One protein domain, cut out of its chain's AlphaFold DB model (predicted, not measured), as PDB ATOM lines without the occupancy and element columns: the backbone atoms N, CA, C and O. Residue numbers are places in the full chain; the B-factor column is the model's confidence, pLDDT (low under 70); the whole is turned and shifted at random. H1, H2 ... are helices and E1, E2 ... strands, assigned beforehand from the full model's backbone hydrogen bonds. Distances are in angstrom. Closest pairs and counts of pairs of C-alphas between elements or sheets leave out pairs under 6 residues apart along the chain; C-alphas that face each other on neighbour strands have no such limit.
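Overview. This is residues 117 to 259 of the 259 residues of the protein "Leucine-rich repeat protein" of Eubacteriaceae bacterium (UniProt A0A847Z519). With little regular structure, the chain winds in stacked turns, with E1, E2, E3 and E4, joined by long links, in a row along one side and H1 and the hairpin E5 and E6 capping one end. The printed part has 143 residues, 34 in named elements ordered E1 E2 E3 E4 H1 E5 E6, of mixed class. The whole is compact, radius of gyration of the C-alphas 14.3 A, spanning 41 by 27 by 23 A.

Along the chain. The mixed sheet runs E3, residues 195 to 197, E4, 217 to 220, E5, 247 to 252, and E6, 255 to 258. H1, 236 to 244, is 12.2 A long; E1, 144 to 147, and E2, 171 to 174, are parallel neighbours. C-alpha 144 is at (26.366, -4.518, 28.308), C-alpha 258 at (12.786, -6.076, 6.407).

Arrangement. E3 and E4 are parallel, N 196 and O 217, 3.0 A, within hydrogen-bond range, as is every O i to N i+4 pair in H1. H1 is on the sheet, over E5 and E6, height 8.2 A.

Size, cuts and confidence. The printed part has no cut; residues 124 to 132 are under pLDDT 70.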
ATOM      1  N   SER A 117      26.377   2.774  31.833       76.88
ATOM      2  CA  SER A 117      26.638   3.918  30.960       76.88
ATOM      3  C   SER A 117      28.138   4.096  30.792       76.88
ATOM      4  O   SER A 117      28.858   4.169  31.787       76.88
ATOM      5  N   VAL A 118      28.596   4.193  29.546       79.75
ATOM      6  CA  VAL A 118      29.998   4.468  29.253       79.75
ATOM      7  C   VAL A 118      30.343   5.868  29.733       79.75
ATOM      8  O   VAL A 118      29.793   6.869  29.272       79.75
ATOM      9  N   THR A 119      31.307   5.941  30.636       79.94
ATOM     10  CA  THR A 119      31.792   7.189  31.216       79.94
ATOM     11  C   THR A 119      33.078   7.670  30.544       79.94
ATOM     12  O   THR A 119      33.787   6.921  29.868       79.94
ATOM     13  N   GLY A 120      33.440   8.935  30.777       73.00
ATOM     14  CA  GLY A 120      34.690   9.507  30.266       73.00
ATOM     15  C   GLY A 120      35.948   8.827  30.817       73.00
ATOM     16  O   GLY A 120      36.987   8.850  30.164       73.00
ATOM     17  N   GLN A 121      35.858   8.183  31.985       72.75
ATOM     18  CA  GLN A 121      36.973   7.442  32.588       72.75
ATOM     19  C   GLN A 121      37.216   6.088  31.914       72.75
ATOM     20  O   GLN A 121      38.345   5.605  31.911       72.75
ATOM     21  N   GLU A 122      36.179   5.490  31.326       75.69
ATOM     22  CA  GLU A 122      36.257   4.196  30.641       75.69
ATOM     23  C   GLU A 122      36.693   4.324  29.182       75.69
ATOM     24  O   GLU A 122      36.848   3.320  28.497       75.69
ATOM     25  N   ILE A 123      36.888   5.543  28.677       77.19
ATOM     26  CA  ILE A 123      37.377   5.795  27.326       77.19
ATOM     27  C   ILE A 123      38.681   6.586  27.422       77.19
ATOM     28  O   ILE A 123      38.693   7.772  27.756       77.19
ATOM     29  N   ILE A 124      39.803   5.960  27.059       64.75
ATOM     30  CA  ILE A 124      41.109   6.640  27.067       64.75
ATOM     31  C   ILE A 124      41.202   7.611  25.879       64.75
ATOM     32  O   ILE A 124      41.640   7.250  24.789       64.75
ATOM     33  N   MET A 125      40.784   8.860  26.085       56.34
ATOM     34  CA  MET A 125      40.668   9.877  25.036       56.34
ATOM     35  C   MET A 125      41.984  10.170  24.293       56.34
ATOM     36  O   MET A 125      42.956  10.655  24.869       56.34
ATOM     37  N   GLY A 126      41.985  10.005  22.964       52.25
ATOM     38  CA  GLY A 126      43.052  10.518  22.095       52.25
ATOM     39  C   GLY A 126      43.108  12.058  22.090       52.25
ATOM     40  O   GLY A 126      42.083  12.737  21.997       52.25
ATOM     41  N   THR A 127      44.304  12.642  22.155       44.69
ATOM     42  CA  THR A 127      44.592  14.071  22.428       44.69
ATOM     43  C   THR A 127      44.255  15.071  21.298       44.69
ATOM     44  O   THR A 127      44.808  16.163  21.234       44.69
ATOM     45  N   GLY A 128      43.312  14.756  20.407       53.56
ATOM     46  CA  GLY A 128      43.080  15.497  19.155       53.56
ATOM     47  C   GLY A 128      42.125  16.701  19.173       53.56
ATOM     48  O   GLY A 128      41.564  17.000  18.132       53.56
ATOM     49  N   GLY A 129      41.838  17.370  20.300       54.31
ATOM     50  CA  GLY A 129      41.003  18.601  20.316       54.31
ATOM     51  C   GLY A 129      39.521  18.465  19.894       54.31
ATOM     52  O   GLY A 129      38.735  19.392  20.070       54.31
ATOM     53  N   HIS A 130      39.111  17.303  19.391       57.88
ATOM     54  CA  HIS A 130      37.733  16.952  19.072       57.88
ATOM     55  C   HIS A 130      36.943  16.759  20.380       57.88
ATOM     56  O   HIS A 130      37.207  15.801  21.117       57.88
ATOM     57  N   LYS A 131      36.028  17.692  20.687       59.56
ATOM     58  CA  LYS A 131      35.098  17.666  21.835       59.56
ATOM     59  C   LYS A 131      33.778  17.007  21.439       59.56
ATOM     60  O   LYS A 131      33.265  17.338  20.378       59.56
ATOM     61  N   GLY A 132      33.225  16.159  22.306       60.25
ATOM     62  CA  GLY A 132      31.928  15.526  22.059       60.25
ATOM     63  C   GLY A 132      31.984  14.236  21.238       60.25
ATOM     64  O   GLY A 132      31.082  13.922  20.474       60.25
ATOM     65  N   TYR A 133      33.076  13.487  21.355       75.38
ATOM     66  CA  TYR A 133      33.277  12.262  20.592       75.38
ATOM     67  C   TYR A 133      33.801  11.160  21.497       75.38
ATOM     68  O   TYR A 133      34.645  11.416  22.360       75.38
ATOM     69  N   ILE A 134      33.371   9.932  21.239       79.94
ATOM     70  CA  ILE A 134      33.936   8.733  21.848       79.94
ATOM     71  C   ILE A 134      35.175   8.359  21.044       79.94
ATOM     72  O   ILE A 134      35.061   7.990  19.883       79.94
ATOM     73  N   LYS A 135      36.364   8.506  21.632       82.19
ATOM     74  CA  LYS A 135      37.667   8.279  20.985       82.19
ATOM     75  C   LYS A 135      38.630   7.631  21.962       82.19
ATOM     76  O   LYS A 135      38.628   8.022  23.118       82.19
ATOM     77  N   GLY A 136      39.499   6.734  21.506       83.06
ATOM     78  CA  GLY A 136      40.384   5.997  22.406       83.06
ATOM     79  C   GLY A 136      40.180   4.500  22.329       83.06
ATOM     80  O   GLY A 136      39.926   3.966  21.257       83.06
ATOM     81  N   SER A 137      40.265   3.845  23.480       85.62
ATOM     82  CA  SER A 137      39.850   2.458  23.649       85.62
ATOM     83  C   SER A 137      38.994   2.357  24.900       85.62
ATOM     84  O   SER A 137      39.346   2.948  25.924       85.62
ATOM     85  N   TYR A 138      37.882   1.635  24.796       88.69
ATOM     86  CA  TYR A 138      37.055   1.282  25.936       88.69
ATOM     87  C   TYR A 138      37.860   0.390  26.888       88.69
ATOM     88  O   TYR A 138      38.435  -0.622  26.474       88.69
ATOM     89  N   SER A 139      37.946   0.801  28.144       84.31
ATOM     90  CA  SER A 139      38.669   0.134  29.227       84.31
ATOM     91  C   SER A 139      37.764  -0.187  30.416       84.31
ATOM     92  O   SER A 139      38.275  -0.461  31.497       84.31
ATOM     93  N   GLY A 140      36.444  -0.074  30.246       79.12
ATOM     94  CA  GLY A 140      35.489  -0.560  31.234       79.12
ATOM     95  C   GLY A 140      35.396  -2.086  31.211       79.12
ATOM     96  O   GLY A 140      35.776  -2.735  30.238       79.12
ATOM     97  N   GLU A 141      34.885  -2.647  32.303       80.94
ATOM     98  CA  GLU A 141      34.763  -4.099  32.505       80.94
ATOM     99  C   GLU A 141      33.385  -4.639  32.070       80.94
ATOM    100  O   GLU A 141      33.110  -5.833  32.187       80.94
ATOM    101  N   TYR A 142      32.489  -3.765  31.607       82.44
ATOM    102  CA  TYR A 142      31.109  -4.123  31.300       82.44
ATOM    103  C   TYR A 142      30.946  -4.590  29.852       82.44
ATOM    104  O   TYR A 142      31.503  -4.009  28.925       82.44
ATOM    105  N   GLN A 143      30.133  -5.631  29.671       84.25
ATOM    106  CA  GLN A 143      29.812  -6.217  28.362       84.25
ATOM    107  C   GLN A 143      28.477  -5.704  27.800       84.25
ATOM    108  O   GLN A 143      28.270  -5.697  26.590       84.25
ATOM    109  N   GLU A 144      27.587  -5.233  28.674       82.75
ATOM    110  CA  GLU A 144      26.366  -4.518  28.308       82.75
ATOM    111  C   GLU A 144      26.559  -3.037  28.628       82.75
ATOM    112  O   GLU A 144      26.696  -2.666  29.802       82.75
ATOM    113  N   ILE A 145      26.579  -2.203  27.588       85.50
ATOM    114  CA  ILE A 145      26.898  -0.781  27.717       85.50
ATOM    115  C   ILE A 145      25.806   0.121  27.146       85.50
ATOM    116  O   ILE A 145      25.190  -0.187  26.128       85.50
ATOM    117  N   LEU A 146      25.597   1.267  27.795       85.62
ATOM    118  CA  LEU A 146      24.809   2.371  27.257       85.62
ATOM    119  C   LEU A 146      25.772   3.452  26.768       85.62
ATOM    120  O   LEU A 146      26.616   3.923  27.526       85.62
ATOM    121  N   ILE A 147      25.620   3.885  25.523       90.81
ATOM    122  CA  ILE A 147      26.280   5.075  25.001       90.81
ATOM    123  C   ILE A 147      25.420   6.300  25.355       90.81
ATOM    124  O   ILE A 147      24.356   6.482  24.749       90.81
ATOM    125  N   PRO A 148      25.835   7.145  26.318       84.56
ATOM    126  CA  PRO A 148      25.038   8.298  26.721       84.56
ATOM    127  C   PRO A 148      25.057   9.398  25.651       84.56
ATOM    128  O   PRO A 148      25.987   9.501  24.849       84.56
ATOM    129  N   SER A 149      24.060  10.286  25.681       85.50
ATOM    130  CA  SER A 149      24.022  11.477  24.822       85.50
ATOM    131  C   SER A 149      25.081  12.512  25.202       85.50
ATOM    132  O   SER A 149      25.444  13.347  24.371       85.50
ATOM    133  N   THR A 150      25.628  12.444  26.423       81.38
ATOM    134  CA  THR A 150      26.740  13.288  26.875       81.38
ATOM    135  C   THR A 150      27.784  12.510  27.669       81.38
ATOM    136  O   THR A 150      27.426  11.696  28.509       81.38
ATOM    137  N   ILE A 151      29.064  12.836  27.484       78.94
ATOM    138  CA  ILE A 151      30.183  12.380  28.323       78.94
ATOM    139  C   ILE A 151      30.918  13.616  28.842       78.94
ATOM    140  O   ILE A 151      31.273  14.500  28.061       78.94
ATOM    141  N   ASP A 152      31.117  13.712  30.160       75.44
ATOM    142  CA  ASP A 152      31.751  14.862  30.829       75.44
ATOM    143  C   ASP A 152      31.126  16.221  30.445       75.44
ATOM    144  O   ASP A 152      31.809  17.232  30.260       75.44
ATOM    145  N   GLY A 153      29.798  16.240  30.276       74.00
ATOM    146  CA  GLY A 153      29.034  17.424  29.870       74.00
ATOM    147  C   GLY A 153      29.170  17.802  28.390       74.00
ATOM    148  O   GLY A 153      28.671  18.853  27.990       74.00
ATOM    149  N   GLN A 154      29.828  16.974  27.576       78.56
ATOM    150  CA  GLN A 154      29.944  17.159  26.131       78.56
ATOM    151  C   GLN A 154      29.022  16.203  25.391       78.56
ATOM    152  O   GLN A 154      29.047  15.005  25.646       78.56
ATOM    153  N   ILE A 155      28.264  16.727  24.432       84.19
ATOM    154  CA  ILE A 155      27.369  15.936  23.578       84.19
ATOM    155  C   ILE A 155      28.170  14.916  22.775       84.19
ATOM    156  O   ILE A 155      29.144  15.297  22.140       84.19
ATOM    157  N   VAL A 156      27.743  13.656  22.755       89.75
ATOM    158  CA  VAL A 156      28.355  12.591  21.957       89.75
ATOM    159  C   VAL A 156      27.774  12.598  20.543       89.75
ATOM    160  O   VAL A 156      26.603  12.286  20.343       89.75
ATOM    161  N   THR A 157      28.599  12.928  19.550       92.75
ATOM    162  CA  THR A 157      28.194  13.004  18.137       92.75
ATOM    163  C   THR A 157      28.863  11.958  17.248       92.75
ATOM    164  O   THR A 157      28.277  11.539  16.252       92.75
ATOM    165  N   ASN A 158      30.051  11.452  17.594       93.31
ATOM    166  CA  ASN A 158      30.648  10.337  16.855       93.31
ATOM    167  C   ASN A 158      31.255   9.288  17.776       93.31
ATOM    168  O   ASN A 158      31.777   9.598  18.850       93.31
ATOM    169  N   ILE A 159      31.291   8.063  17.257       94.69
ATOM    170  CA  ILE A 159      32.052   6.947  17.814       94.69
ATOM    171  C   ILE A 159      33.226   6.672  16.889       94.69
ATOM    172  O   ILE A 159      33.029   6.303  15.734       94.69
ATOM    173  N   TYR A 160      34.442   6.912  17.376       93.06
ATOM    174  CA  TYR A 160      35.656   6.798  16.582       93.06
ATOM    175  C   TYR A 160      36.084   5.353  16.362       93.06
ATOM    176  O   TYR A 160      35.592   4.397  16.961       93.06
ATOM    177  N   GLN A 161      37.023   5.237  15.433       92.69
ATOM    178  CA  GLN A 161      37.584   3.984  14.988       92.69
ATOM    179  C   GLN A 161      38.161   3.177  16.159       92.69
ATOM    180  O   GLN A 161      38.840   3.728  17.022       92.69
ATOM    181  N   ASP A 162      37.904   1.869  16.121       94.00
ATOM    182  CA  ASP A 162      38.436   0.845  17.028       94.00
ATOM    183  C   ASP A 162      38.118   1.031  18.537       94.00
ATOM    184  O   ASP A 162      38.630   0.269  19.357       94.00
ATOM    185  N   VAL A 163      37.268   1.992  18.937       93.44
ATOM    186  CA  VAL A 163      37.066   2.312  20.367       93.44
ATOM    187  C   VAL A 163      36.534   1.125  21.165       93.44
ATOM    188  O   VAL A 163      37.073   0.809  22.226       93.44
ATOM    189  N   PHE A 164      35.522   0.448  20.639       95.94
ATOM    190  CA  PHE A 164      34.917  -0.739  21.229       95.94
ATOM    191  C   PHE A 164      35.332  -2.019  20.493       95.94
ATOM    192  O   PHE A 164      34.625  -3.016  20.556       95.94
ATOM    193  N   ASN A 165      36.460  -2.023  19.776       96.00
ATOM    194  CA  ASN A 165      36.919  -3.218  19.069       96.00
ATOM    195  C   ASN A 165      37.472  -4.262  20.055       96.00
ATOM    196  O   ASN A 165      38.318  -3.917  20.887       96.00
ATOM    197  N   ASN A 166      37.038  -5.521  19.927       95.88
ATOM    198  CA  ASN A 166      37.502  -6.653  20.734       95.88
ATOM    199  C   ASN A 166      37.336  -6.424  22.245       95.88
ATOM    200  O   ASN A 166      38.309  -6.455  23.005       95.88
ATOM    201  N   LYS A 167      36.101  -6.120  22.657       93.81
ATOM    202  CA  LYS A 167      35.718  -5.797  24.042       93.81
ATOM    203  C   LYS A 167      34.713  -6.778  24.644       93.81
ATOM    204  O   LYS A 167      34.269  -6.551  25.764       93.81
ATOM    205  N   ASN A 168      34.394  -7.863  23.938       91.62
ATOM    206  CA  ASN A 168      33.433  -8.887  24.360       91.62
ATOM    207  C   ASN A 168      32.064  -8.281  24.723       91.62
ATOM    208  O   ASN A 168      31.413  -8.724  25.668       91.62
ATOM    209  N   LEU A 169      31.663  -7.207  24.030       91.62
ATOM    210  CA  LEU A 169      30.366  -6.582  24.265       91.62
ATOM    211  C   LEU A 169      29.251  -7.508  23.781       91.62
ATOM    212  O   LEU A 169      29.283  -7.973  22.644       91.62
ATOM    213  N   THR A 170      28.251  -7.721  24.625       86.31
ATOM    214  CA  THR A 170      27.050  -8.508  24.326       86.31
ATOM    215  C   THR A 170      25.849  -7.615  24.026       86.31
ATOM    216  O   THR A 170      24.931  -8.035  23.322       86.31
ATOM    217  N   SER A 171      25.863  -6.363  24.502       86.06
ATOM    218  CA  SER A 171      24.831  -5.366  24.213       86.06
ATOM    219  C   SER A 171      25.403  -3.953  24.131       86.06
ATOM    220  O   SER A 171      26.238  -3.553  24.946       86.06
ATOM    221  N   VAL A 172      24.910  -3.182  23.160       92.31
ATOM    222  CA  VAL A 172      25.142  -1.741  23.037       92.31
ATOM    223  C   VAL A 172      23.792  -1.061  22.875       92.31
ATOM    224  O   VAL A 172      23.121  -1.228  21.859       92.31
ATOM    225  N   GLU A 173      23.419  -0.264  23.867       87.88
ATOM    226  CA  GLU A 173      22.258   0.621  23.818       87.88
ATOM    227  C   GLU A 173      22.732   2.062  23.567       87.88
ATOM    228  O   GLU A 173      23.838   2.448  23.953       87.88
ATOM    229  N   PHE A 174      21.901   2.884  22.929       85.94
ATOM    230  CA  PHE A 174      22.136   4.323  22.784       85.94
ATOM    231  C   PHE A 174      21.069   5.082  23.567       85.94
ATOM    232  O   PHE A 174      19.917   4.661  23.597       85.94
ATOM    233  N   ALA A 175      21.436   6.209  24.181       82.88
ATOM    234  CA  ALA A 175      20.455   7.087  24.815       82.88
ATOM    235  C   ALA A 175      19.403   7.577  23.800       82.88
ATOM    236  O   ALA A 175      19.727   7.807  22.636       82.88
ATOM    237  N   ASP A 176      18.160   7.799  24.226       76.50
ATOM    238  CA  ASP A 176      17.071   8.168  23.298       76.50
ATOM    239  C   ASP A 176      17.243   9.552  22.678       76.50
ATOM    240  O   ASP A 176      16.747   9.831  21.590       76.50
ATOM    241  N   ASP A 177      17.942  10.435  23.387       81.19
ATOM    242  CA  ASP A 177      18.350  11.750  22.911       81.19
ATOM    243  C   ASP A 177      19.755  11.725  22.286       81.19
ATOM    244  O   ASP A 177      20.398  12.772  22.166       81.19
ATOM    245  N   SER A 178      20.239  10.540  21.890       88.38
ATOM    246  CA  SER A 178      21.502  10.369  21.177       88.38
ATOM    247  C   SER A 178      21.567  11.300  19.971       88.38
ATOM    248  O   SER A 178      20.631  11.426  19.181       88.38
ATOM    249  N   GLN A 179      22.716  11.960  19.837       93.25
ATOM    250  CA  GLN A 179      23.025  12.853  18.722       93.25
ATOM    251  C   GLN A 179      24.156  12.287  17.865       93.25
ATOM    252  O   GLN A 179      24.874  13.031  17.192       93.25
ATOM    253  N   ILE A 180      24.345  10.964  17.905       95.50
ATOM    254  CA  ILE A 180      25.395  10.300  17.147       95.50
ATOM    255  C   ILE A 180      25.068  10.392  15.662       95.50
ATOM    256  O   ILE A 180      24.100   9.810  15.183       95.50
ATOM    257  N   ILE A 181      25.915  11.103  14.929       96.62
ATOM    258  CA  ILE A 181      25.821  11.290  13.485       96.62
ATOM    259  C   ILE A 181      26.661  10.274  12.714       96.62
ATOM    260  O   ILE A 181      26.371  10.019  11.542       96.62
ATOM    261  N   ARG A 182      27.700   9.692  13.337       97.00
ATOM    262  CA  ARG A 182      28.625   8.773  12.660       97.00
ATOM    263  C   ARG A 182      29.248   7.724  13.574       97.00
ATOM    264  O   ARG A 182      29.781   8.044  14.637       97.00
ATOM    265  N   ILE A 183      29.305   6.497  13.063       98.06
ATOM    266  CA  ILE A 183      30.076   5.387  13.631       98.06
ATOM    267  C   ILE A 183      31.243   5.081  12.685       98.06
ATOM    268  O   ILE A 183      31.042   4.777  11.508       98.06
ATOM    269  N   HIS A 184      32.469   5.228  13.183       97.31
ATOM    270  CA  HIS A 184      33.692   5.089  12.395       97.31
ATOM    271  C   HIS A 184      34.127   3.630  12.207       97.31
ATOM    272  O   HIS A 184      33.580   2.698  12.801       97.31
ATOM    273  N   ALA A 185      35.135   3.445  11.349       96.69
ATOM    274  CA  ALA A 185      35.597   2.134  10.926       96.69
ATOM    275  C   ALA A 185      35.951   1.248  12.126       96.69
ATOM    276  O   ALA A 185      36.694   1.665  13.014       96.69
ATOM    277  N   ARG A 186      35.430   0.019  12.140       96.62
ATOM    278  CA  ARG A 186      35.653  -0.977  13.206       96.62
ATOM    279  C   ARG A 186      35.342  -0.512  14.634       96.62
ATOM    280  O   ARG A 186      35.854  -1.103  15.579       96.62
ATOM    281  N   ALA A 187      34.521   0.527  14.812       97.38
ATOM    282  CA  ALA A 187      34.195   1.061  16.133       97.38
ATOM    283  C   ALA A 187      33.724  -0.018  17.122       97.38
ATOM    284  O   ALA A 187      34.167   0.009  18.259       97.38
ATOM    285  N   PHE A 188      32.910  -0.974  16.674       98.00
ATOM    286  CA  PHE A 188      32.357  -2.096  17.443       98.00
ATOM    287  C   PHE A 188      32.749  -3.462  16.851       98.00
ATOM    288  O   PHE A 188      32.021  -4.444  17.009       98.00
ATOM    289  N   ALA A 189      33.866  -3.547  16.123       97.81
ATOM    290  CA  ALA A 189      34.272  -4.803  15.495       97.81
ATOM    291  C   ALA A 189      34.681  -5.870  16.527       97.81
ATOM    292  O   ALA A 189      35.205  -5.537  17.586       97.81
ATOM    293  N   ASN A 190      34.513  -7.146  16.176       97.44
ATOM    294  CA  ASN A 190      34.925  -8.302  16.981       97.44
ATOM    295  C   ASN A 190      34.340  -8.285  18.408       97.44
ATOM    296  O   ASN A 190      35.084  -8.300  19.383       97.44
ATOM    297  N   ASN A 191      33.017  -8.204  18.534       97.31
ATOM    298  CA  ASN A 191      32.313  -8.404  19.806       97.31
ATOM    299  C   ASN A 191      31.252  -9.505  19.635       97.31
ATOM    300  O   ASN A 191      31.168 -10.126  18.579       97.31
ATOM    301  N   ASP A 192      30.430  -9.720  20.659       94.69
ATOM    302  CA  ASP A 192      29.410 -10.770  20.717       94.69
ATOM    303  C   ASP A 192      27.988 -10.185  20.564       94.69
ATOM    304  O   ASP A 192      27.021 -10.691  21.138       94.69
ATOM    305  N   LEU A 193      27.838  -9.081  19.815       94.38
ATOM    306  CA  LEU A 193      26.543  -8.418  19.620       94.38
ATOM    307  C   LEU A 193      25.627  -9.263  18.728       94.38
ATOM    308  O   LEU A 193      26.009  -9.631  17.617       94.38
ATOM    309  N   THR A 194      24.390  -9.501  19.168       86.44
ATOM    310  CA  THR A 194      23.377 -10.252  18.398       86.44
ATOM    311  C   THR A 194      22.309  -9.364  17.768       86.44
ATOM    312  O   THR A 194      21.644  -9.760  16.807       86.44
ATOM    313  N   GLU A 195      22.145  -8.151  18.283       90.88
ATOM    314  CA  GLU A 195      21.233  -7.144  17.758       90.88
ATOM    315  C   GLU A 195      21.783  -5.736  17.976       90.88
ATOM    316  O   GLU A 195      22.633  -5.518  18.838       90.88
ATOM    317  N   ILE A 196      21.317  -4.782  17.171       93.62
ATOM    318  CA  ILE A 196      21.630  -3.367  17.365       93.62
ATOM    319  C   ILE A 196      20.444  -2.488  16.961       93.62
ATOM    320  O   ILE A 196      19.855  -2.658  15.888       93.62
ATOM    321  N   ASP A 197      20.110  -1.533  17.823       90.75
ATOM    322  CA  ASP A 197      19.151  -0.466  17.541       90.75
ATOM    323  C   ASP A 197      19.935   0.832  17.328       90.75
ATOM    324  O   ASP A 197      20.599   1.318  18.243       90.75
ATOM    325  N   LEU A 198      19.975   1.336  16.093       95.44
ATOM    326  CA  LEU A 198      20.788   2.495  15.730       95.44
ATOM    327  C   LEU A 198      19.986   3.792  15.906       95.44
ATOM    328  O   LEU A 198      18.842   3.855  15.459       95.44
ATOM    329  N   PRO A 199      20.585   4.860  16.470       92.88
ATOM    330  CA  PRO A 199      19.862   6.098  16.739       92.88
ATOM    331  C   PRO A 199      19.428   6.798  15.443       92.88
ATOM    332  O   PRO A 199      20.184   6.843  14.470       92.88
ATOM    333  N   ASP A 200      18.250   7.428  15.456       89.06
ATOM    334  CA  ASP A 200      17.672   8.135  14.296       89.06
ATOM    335  C   ASP A 200      18.536   9.298  13.780       89.06
ATOM    336  O   ASP A 200      18.420   9.705  12.623       89.06
ATOM    337  N   SER A 201      19.424   9.841  14.619       94.94
ATOM    338  CA  SER A 201      20.380  10.889  14.242       94.94
ATOM    339  C   SER A 201      21.504  10.399  13.325       94.94
ATOM    340  O   SER A 201      22.253  11.213  12.779       94.94
ATOM    341  N   LEU A 202      21.680   9.081  13.197       97.94
ATOM    342  CA  LEU A 202      22.811   8.486  12.505       97.94
ATOM    343  C   LEU A 202      22.728   8.751  11.003       97.94
ATOM    344  O   LEU A 202      21.726   8.479  10.358       97.94
ATOM    345  N   THR A 203      23.818   9.246  10.422       98.12
ATOM    346  CA  THR A 203      23.891   9.545   8.979       98.12
ATOM    347  C   THR A 203      24.919   8.690   8.253       98.12
ATOM    348  O   THR A 203      24.886   8.596   7.026       98.12
ATOM    349  N   ARG A 204      25.852   8.062   8.981       98.44
ATOM    350  CA  ARG A 204      26.942   7.296   8.375       98.44
ATOM    351  C   ARG A 204      27.491   6.192   9.268       98.44
ATOM    352  O   ARG A 204      27.768   6.416  10.447       98.44
ATOM    353  N   ILE A 205      27.760   5.045   8.652       98.56
ATOM    354  CA  ILE A 205      28.483   3.922   9.244       98.56
ATOM    355  C   ILE A 205      29.629   3.529   8.313       98.56
ATOM    356  O   ILE A 205      29.417   3.196   7.146       98.56
ATOM    357  N   ASP A 206      30.850   3.613   8.829       98.38
ATOM    358  CA  ASP A 206      32.077   3.360   8.076       98.38
ATOM    359  C   ASP A 206      32.428   1.861   7.990       98.38
ATOM    360  O   ASP A 206      31.828   1.004   8.649       98.38
ATOM    361  N   TYR A 207      33.453   1.562   7.185       97.62
ATOM    362  CA  TYR A 207      33.951   0.223   6.900       97.62
ATOM    363  C   TYR A 207      34.076  -0.658   8.146       97.62
ATOM    364  O   TYR A 207      34.827  -0.359   9.083       97.62
ATOM    365  N   GLY A 208      33.380  -1.795   8.128       97.44
ATOM    366  CA  GLY A 208      33.531  -2.815   9.161       97.44
ATOM    367  C   GLY A 208      33.148  -2.383  10.572       97.44
ATOM    368  O   GLY A 208      33.628  -3.011  11.509       97.44
ATOM    369  N   ALA A 209      32.354  -1.320  10.753       98.31
ATOM    370  CA  ALA A 209      32.006  -0.789  12.075       98.31
ATOM    371  C   ALA A 209      31.498  -1.850  13.065       98.31
ATOM    372  O   ALA A 209      31.855  -1.774  14.233       98.31
ATOM    373  N   PHE A 210      30.744  -2.842  12.593       98.38
ATOM    374  CA  PHE A 210      30.191  -3.958  13.364       98.38
ATOM    375  C   PHE A 210      30.666  -5.326  12.840       98.38
ATOM    376  O   PHE A 210      30.050  -6.351  13.121       98.38
ATOM    377  N   MET A 211      31.751  -5.373  12.064       96.81
ATOM    378  CA  MET A 211      32.282  -6.624  11.511       96.81
ATOM    379  C   MET A 211      32.743  -7.567  12.626       96.81
ATOM    380  O   MET A 211      33.402  -7.133  13.565       96.81
ATOM    381  N   GLY A 212      32.469  -8.865  12.482       96.06
ATOM    382  CA  GLY A 212      32.879  -9.866  13.471       96.06
ATOM    383  C   GLY A 212      31.980  -9.892  14.706       96.06
ATOM    384  O   GLY A 212      32.471 -10.190  15.783       96.06
ATOM    385  N   ASN A 213      30.704  -9.542  14.537       97.19
ATOM    386  CA  ASN A 213      29.633  -9.792  15.499       97.19
ATOM    387  C   ASN A 213      28.620 -10.782  14.905       97.19
ATOM    388  O   ASN A 213      28.548 -10.932  13.680       97.19
ATOM    389  N   ASP A 214      27.765 -11.353  15.752       93.50
ATOM    390  CA  ASP A 214      26.682 -12.271  15.374       93.50
ATOM    391  C   ASP A 214      25.329 -11.549  15.218       93.50
ATOM    392  O   ASP A 214      24.266 -12.067  15.568       93.50
ATOM    393  N   ILE A 215      25.351 -10.324  14.675       95.00
ATOM    394  CA  ILE A 215      24.156  -9.481  14.562       95.00
ATOM    395  C   ILE A 215      23.165 -10.101  13.574       95.00
ATOM    396  O   ILE A 215      23.426 -10.202  12.372       95.00
ATOM    397  N   THR A 216      21.993 -10.463  14.091       90.50
ATOM    398  CA  THR A 216      20.860 -11.012  13.333       90.50
ATOM    399  C   THR A 216      19.665 -10.069  13.282       90.50
ATOM    400  O   THR A 216      18.730 -10.317  12.523       90.50
ATOM    401  N   LYS A 217      19.691  -8.968  14.038       90.94
ATOM    402  CA  LYS A 217      18.639  -7.951  14.037       90.94
ATOM    403  C   LYS A 217      19.226  -6.547  14.046       90.94
ATOM    404  O   LYS A 217      20.065  -6.228  14.883       90.94
ATOM    405  N   VAL A 218      18.772  -5.710  13.119       95.38
ATOM    406  CA  VAL A 218      19.189  -4.307  13.017       95.38
ATOM    407  C   VAL A 218      17.954  -3.431  12.883       95.38
ATOM    408  O   VAL A 218      17.163  -3.638  11.967       95.38
ATOM    409  N   THR A 219      17.810  -2.434  13.748       92.12
ATOM    410  CA  THR A 219      16.879  -1.318  13.538       92.12
ATOM    411  C   THR A 219      17.686  -0.098  13.110       92.12
ATOM    412  O   THR A 219      18.721   0.204  13.700       92.12
ATOM    413  N   ILE A 220      17.269   0.557  12.025       95.06
ATOM    414  CA  ILE A 220      18.020   1.658  11.413       95.06
ATOM    415  C   ILE A 220      17.084   2.720  10.823       95.06
ATOM    416  O   ILE A 220      16.107   2.396  10.140       95.06
ATOM    417  N   GLY A 221      17.406   3.995  11.059       93.25
ATOM    418  CA  GLY A 221      16.689   5.145  10.505       93.25
ATOM    419  C   GLY A 221      16.884   5.341   8.993       93.25
ATOM    420  O   GLY A 221      17.542   4.562   8.298       93.25
ATOM    421  N   SER A 222      16.288   6.399   8.440       94.38
ATOM    422  CA  SER A 222      16.387   6.730   7.009       94.38
ATOM    423  C   SER A 222      17.640   7.539   6.680       94.38
ATOM    424  O   SER A 222      18.032   8.402   7.457       94.38
ATOM    425  N   GLY A 223      18.190   7.363   5.477       95.50
ATOM    426  CA  GLY A 223      19.259   8.227   4.961       95.50
ATOM    427  C   GLY A 223      20.653   7.915   5.508       95.50
ATOM    428  O   GLY A 223      21.545   8.755   5.403       95.50
ATOM    429  N   VAL A 224      20.858   6.720   6.067       98.31
ATOM    430  CA  VAL A 224      22.160   6.298   6.588       98.31
ATOM    431  C   VAL A 224      23.055   5.824   5.446       98.31
ATOM    432  O   VAL A 224      22.737   4.872   4.736       98.31
ATOM    433  N   TYR A 225      24.212   6.454   5.273       98.31
ATOM    434  CA  TYR A 225      25.234   5.971   4.348       98.31
ATOM    435  C   TYR A 225      26.012   4.801   4.966       98.31
ATOM    436  O   TYR A 225      26.637   4.952   6.017       98.31
ATOM    437  N   LEU A 226      26.004   3.647   4.295       98.12
ATOM    438  CA  LEU A 226      26.698   2.430   4.726       98.12
ATOM    439  C   LEU A 226      27.911   2.157   3.825       98.12
ATOM    440  O   LEU A 226      27.762   1.913   2.624       98.12
ATOM    441  N   GLU A 227      29.111   2.145   4.401       97.31
ATOM    442  CA  GLU A 227      30.316   1.685   3.701       97.31
ATOM    443  C   GLU A 227      30.331   0.158   3.497       97.31
ATOM    444  O   GLU A 227      29.345  -0.545   3.730       97.31
ATOM    445  N   ASP A 228      31.433  -0.374   2.968       94.75
ATOM    446  CA  ASP A 228      31.594  -1.811   2.764       94.75
ATOM    447  C   ASP A 228      31.725  -2.570   4.097       94.75
ATOM    448  O   ASP A 228      32.385  -2.127   5.037       94.75
ATOM    449  N   LYS A 229      31.141  -3.771   4.141       95.38
ATOM    450  CA  LYS A 229      31.297  -4.777   5.200       95.38
ATOM    451  C   LYS A 229      30.896  -4.309   6.599       95.38
ATOM    452  O   LYS A 229      31.473  -4.772   7.573       95.38
ATOM    453  N   VAL A 230      29.915  -3.409   6.718       96.69
ATOM    454  CA  VAL A 230      29.484  -2.845   8.015       96.69
ATOM    455  C   VAL A 230      29.224  -3.925   9.075       96.69
ATOM    456  O   VAL A 230      29.749  -3.785  10.169       96.69
ATOM    457  N   PHE A 231      28.480  -4.994   8.756       93.81
ATOM    458  CA  PHE A 231      28.094  -6.047   9.718       93.81
ATOM    459  C   PHE A 231      28.831  -7.380   9.538       93.81
ATOM    460  O   PHE A 231      29.168  -8.053  10.504       93.81
ATOM    461  N   GLN A 232      29.078  -7.794   8.297       85.19
ATOM    462  CA  GLN A 232      29.670  -9.095   7.972       85.19
ATOM    463  C   GLN A 232      30.740  -8.922   6.893       85.19
ATOM    464  O   GLN A 232      30.882  -7.853   6.306       85.19
ATOM    465  N   ASN A 233      31.444 -10.002   6.540       79.12
ATOM    466  CA  ASN A 233      32.406 -10.025   5.429       79.12
ATOM    467  C   ASN A 233      31.752  -9.908   4.027       79.12
ATOM    468  O   ASN A 233      32.309 -10.381   3.037       79.12
ATOM    469  N   ASN A 234      30.574  -9.287   3.928       86.75
ATOM    470  CA  ASN A 234      29.807  -9.038   2.711       86.75
ATOM    471  C   ASN A 234      28.943  -7.766   2.867       86.75
ATOM    472  O   ASN A 234      28.877  -7.170   3.940       86.75
ATOM    473  N   ASN A 235      28.264  -7.366   1.789       93.12
ATOM    474  CA  ASN A 235      27.424  -6.166   1.748       93.12
ATOM    475  C   ASN A 235      25.911  -6.468   1.745       93.12
ATOM    476  O   ASN A 235      25.126  -5.567   1.470       93.12
ATOM    477  N   LYS A 236      25.480  -7.691   2.099       94.88
ATOM    478  CA  LYS A 236      24.068  -8.113   1.984       94.88
ATOM    479  C   LYS A 236      23.102  -7.231   2.777       94.88
ATOM    480  O   LYS A 236      22.027  -6.907   2.285       94.88
ATOM    481  N   PHE A 237      23.486  -6.814   3.989       96.31
ATOM    482  CA  PHE A 237      22.668  -5.885   4.776       96.31
ATOM    483  C   PHE A 237      22.497  -4.545   4.057       96.31
ATOM    484  O   PHE A 237      21.392  -4.020   3.981       96.31
ATOM    485  N   ARG A 238      23.583  -3.998   3.496       97.19
ATOM    486  CA  ARG A 238      23.539  -2.729   2.766       97.19
ATOM    487  C   ARG A 238      22.622  -2.821   1.552       97.19
ATOM    488  O   ARG A 238      21.871  -1.886   1.303       97.19
ATOM    489  N   ASP A 239      22.659  -3.932   0.826       96.94
ATOM    490  CA  ASP A 239      21.790  -4.145  -0.331       96.94
ATOM    491  C   ASP A 239      20.309  -4.202   0.094       96.94
ATOM    492  O   ASP A 239      19.468  -3.526  -0.503       96.94
ATOM    493  N   ALA A 240      19.997  -4.908   1.189       96.81
ATOM    494  CA  ALA A 240      18.652  -4.942   1.771       96.81
ATOM    495  C   ALA A 240      18.191  -3.568   2.301       96.81
ATOM    496  O   ALA A 240      17.032  -3.184   2.115       96.81
ATOM    497  N   TYR A 241      19.087  -2.800   2.926       97.69
ATOM    498  CA  TYR A 241      18.809  -1.442   3.396       97.69
ATOM    499  C   TYR A 241      18.551  -0.477   2.237       97.69
ATOM    500  O   TYR A 241      17.551   0.233   2.238       97.69
ATOM    501  N   ASN A 242      19.386  -0.499   1.197       97.12
ATOM    502  CA  ASN A 242      19.202   0.343   0.014       97.12
ATOM    503  C   ASN A 242      17.874   0.058  -0.707       97.12
ATOM    504  O   ASN A 242      17.294   0.968  -1.297       97.12
ATOM    505  N   ALA A 243      17.385  -1.185  -0.653       97.06
ATOM    506  CA  ALA A 243      16.090  -1.563  -1.213       97.06
ATOM    507  C   ALA A 243      14.902  -1.208  -0.296       97.06
ATOM    508  O   ALA A 243      13.847  -0.815  -0.788       97.06
ATOM    509  N   GLY A 244      15.051  -1.373   1.023       96.25
ATOM    510  CA  GLY A 244      13.943  -1.271   1.982       96.25
ATOM    511  C   GLY A 244      13.850   0.042   2.770       96.25
ATOM    512  O   GLY A 244      12.780   0.338   3.303       96.25
ATOM    513  N   GLY A 245      14.915   0.842   2.837       96.88
ATOM    514  CA  GLY A 245      14.993   2.084   3.611       96.88
ATOM    515  C   GLY A 245      15.004   1.879   5.132       96.88
ATOM    516  O   GLY A 245      15.463   0.866   5.643       96.88
ATOM    517  N   ALA A 246      14.492   2.859   5.879       94.88
ATOM    518  CA  ALA A 246      14.413   2.783   7.342       94.88
ATOM    519  C   ALA A 246      13.540   1.612   7.816       94.88
ATOM    520  O   ALA A 246      12.515   1.326   7.192       94.88
ATOM    521  N   GLY A 247      13.891   0.980   8.932       87.56
ATOM    522  CA  GLY A 247      13.081  -0.062   9.559       87.56
ATOM    523  C   GLY A 247      13.904  -1.103  10.307       87.56
ATOM    524  O   GLY A 247      15.111  -0.948  10.500       87.56
ATOM    525  N   THR A 248      13.229  -2.177  10.709       90.69
ATOM    526  CA  THR A 248      13.848  -3.327  11.372       90.69
ATOM    527  C   THR A 248      14.094  -4.441  10.365       90.69
ATOM    528  O   THR A 248      13.206  -4.827   9.605       90.69
ATOM    529  N   TYR A 249      15.307  -4.973  10.377       93.69
ATOM    530  CA  TYR A 249      15.777  -6.030   9.499       93.69
ATOM    531  C   TYR A 249      16.173  -7.243  10.326       93.69
ATOM    532  O   TYR A 249      16.862  -7.104  11.336       93.69
ATOM    533  N   LEU A 250      15.775  -8.428   9.870       89.69
ATOM    534  CA  LEU A 250      16.159  -9.711  10.448       89.69
ATOM    535  C   LEU A 250      17.010 -10.512   9.466       89.69
ATOM    536  O   LEU A 250      16.694 -10.583   8.278       89.69
ATOM    537  N   TYR A 251      18.058 -11.152   9.967       90.06
ATOM    538  CA  TYR A 251      18.880 -12.082   9.210       90.06
ATOM    539  C   TYR A 251      18.299 -13.491   9.319       90.06
ATOM    540  O   TYR A 251      18.406 -14.147  10.355       90.06
ATOM    541  N   ILE A 252      17.656 -13.959   8.250       88.12
ATOM    542  CA  ILE A 252      16.943 -15.236   8.212       88.12
ATOM    543  C   ILE A 252      17.437 -16.022   7.000       88.12
ATOM    544  O   ILE A 252      17.425 -15.524   5.877       88.12
ATOM    545  N   ASN A 253      17.869 -17.267   7.217       89.56
ATOM    546  CA  ASN A 253      18.303 -18.185   6.155       89.56
ATOM    547  C   ASN A 253      19.366 -17.602   5.200       89.56
ATOM    548  O   ASN A 253      19.377 -17.907   4.009       89.56
ATOM    549  N   GLY A 254      20.274 -16.769   5.715       87.25
ATOM    550  CA  GLY A 254      21.372 -16.201   4.933       87.25
ATOM    551  C   GLY A 254      21.071 -14.865   4.245       87.25
ATOM    552  O   GLY A 254      21.963 -14.334   3.572       87.25
ATOM    553  N   GLU A 255      19.866 -14.319   4.420       91.81
ATOM    554  CA  GLU A 255      19.393 -13.073   3.810       91.81
ATOM    555  C   GLU A 255      18.857 -12.089   4.857       91.81
ATOM    556  O   GLU A 255      18.352 -12.487   5.905       91.81
ATOM    557  N   TRP A 256      18.957 -10.792   4.562       95.00
ATOM    558  CA  TRP A 256      18.375  -9.733   5.387       95.00
ATOM    559  C   TRP A 256      16.978  -9.381   4.884       95.00
ATOM    560  O   TRP A 256      16.811  -8.949   3.744       95.00
ATOM    561  N   VAL A 257      15.978  -9.545   5.745       93.50
ATOM    562  CA  VAL A 257      14.565  -9.311   5.436       93.50
ATOM    563  C   VAL A 257      14.049  -8.183   6.315       93.50
ATOM    564  O   VAL A 257      14.159  -8.245   7.538       93.50
ATOM    565  N   LYS A 258      13.484  -7.147   5.692       93.31
ATOM    566  CA  LYS A 258      12.786  -6.076   6.407       93.31
ATOM    567  C   LYS A 258      11.447  -6.601   6.942       93.31
ATOM    568  O   LYS A 258      10.726  -7.258   6.191       93.31
ATOM    569  N   GLN A 259      11.153  -6.328   8.214       86.19
ATOM    570  CA  GLN A 259       9.860  -6.634   8.842       86.19
ATOM    571  C   GLN A 259       8.769  -5.640   8.439       86.19
ATOM    572  O   GLN A 259       9.101  -4.461   8.167       86.19
TER     573      GLN A 259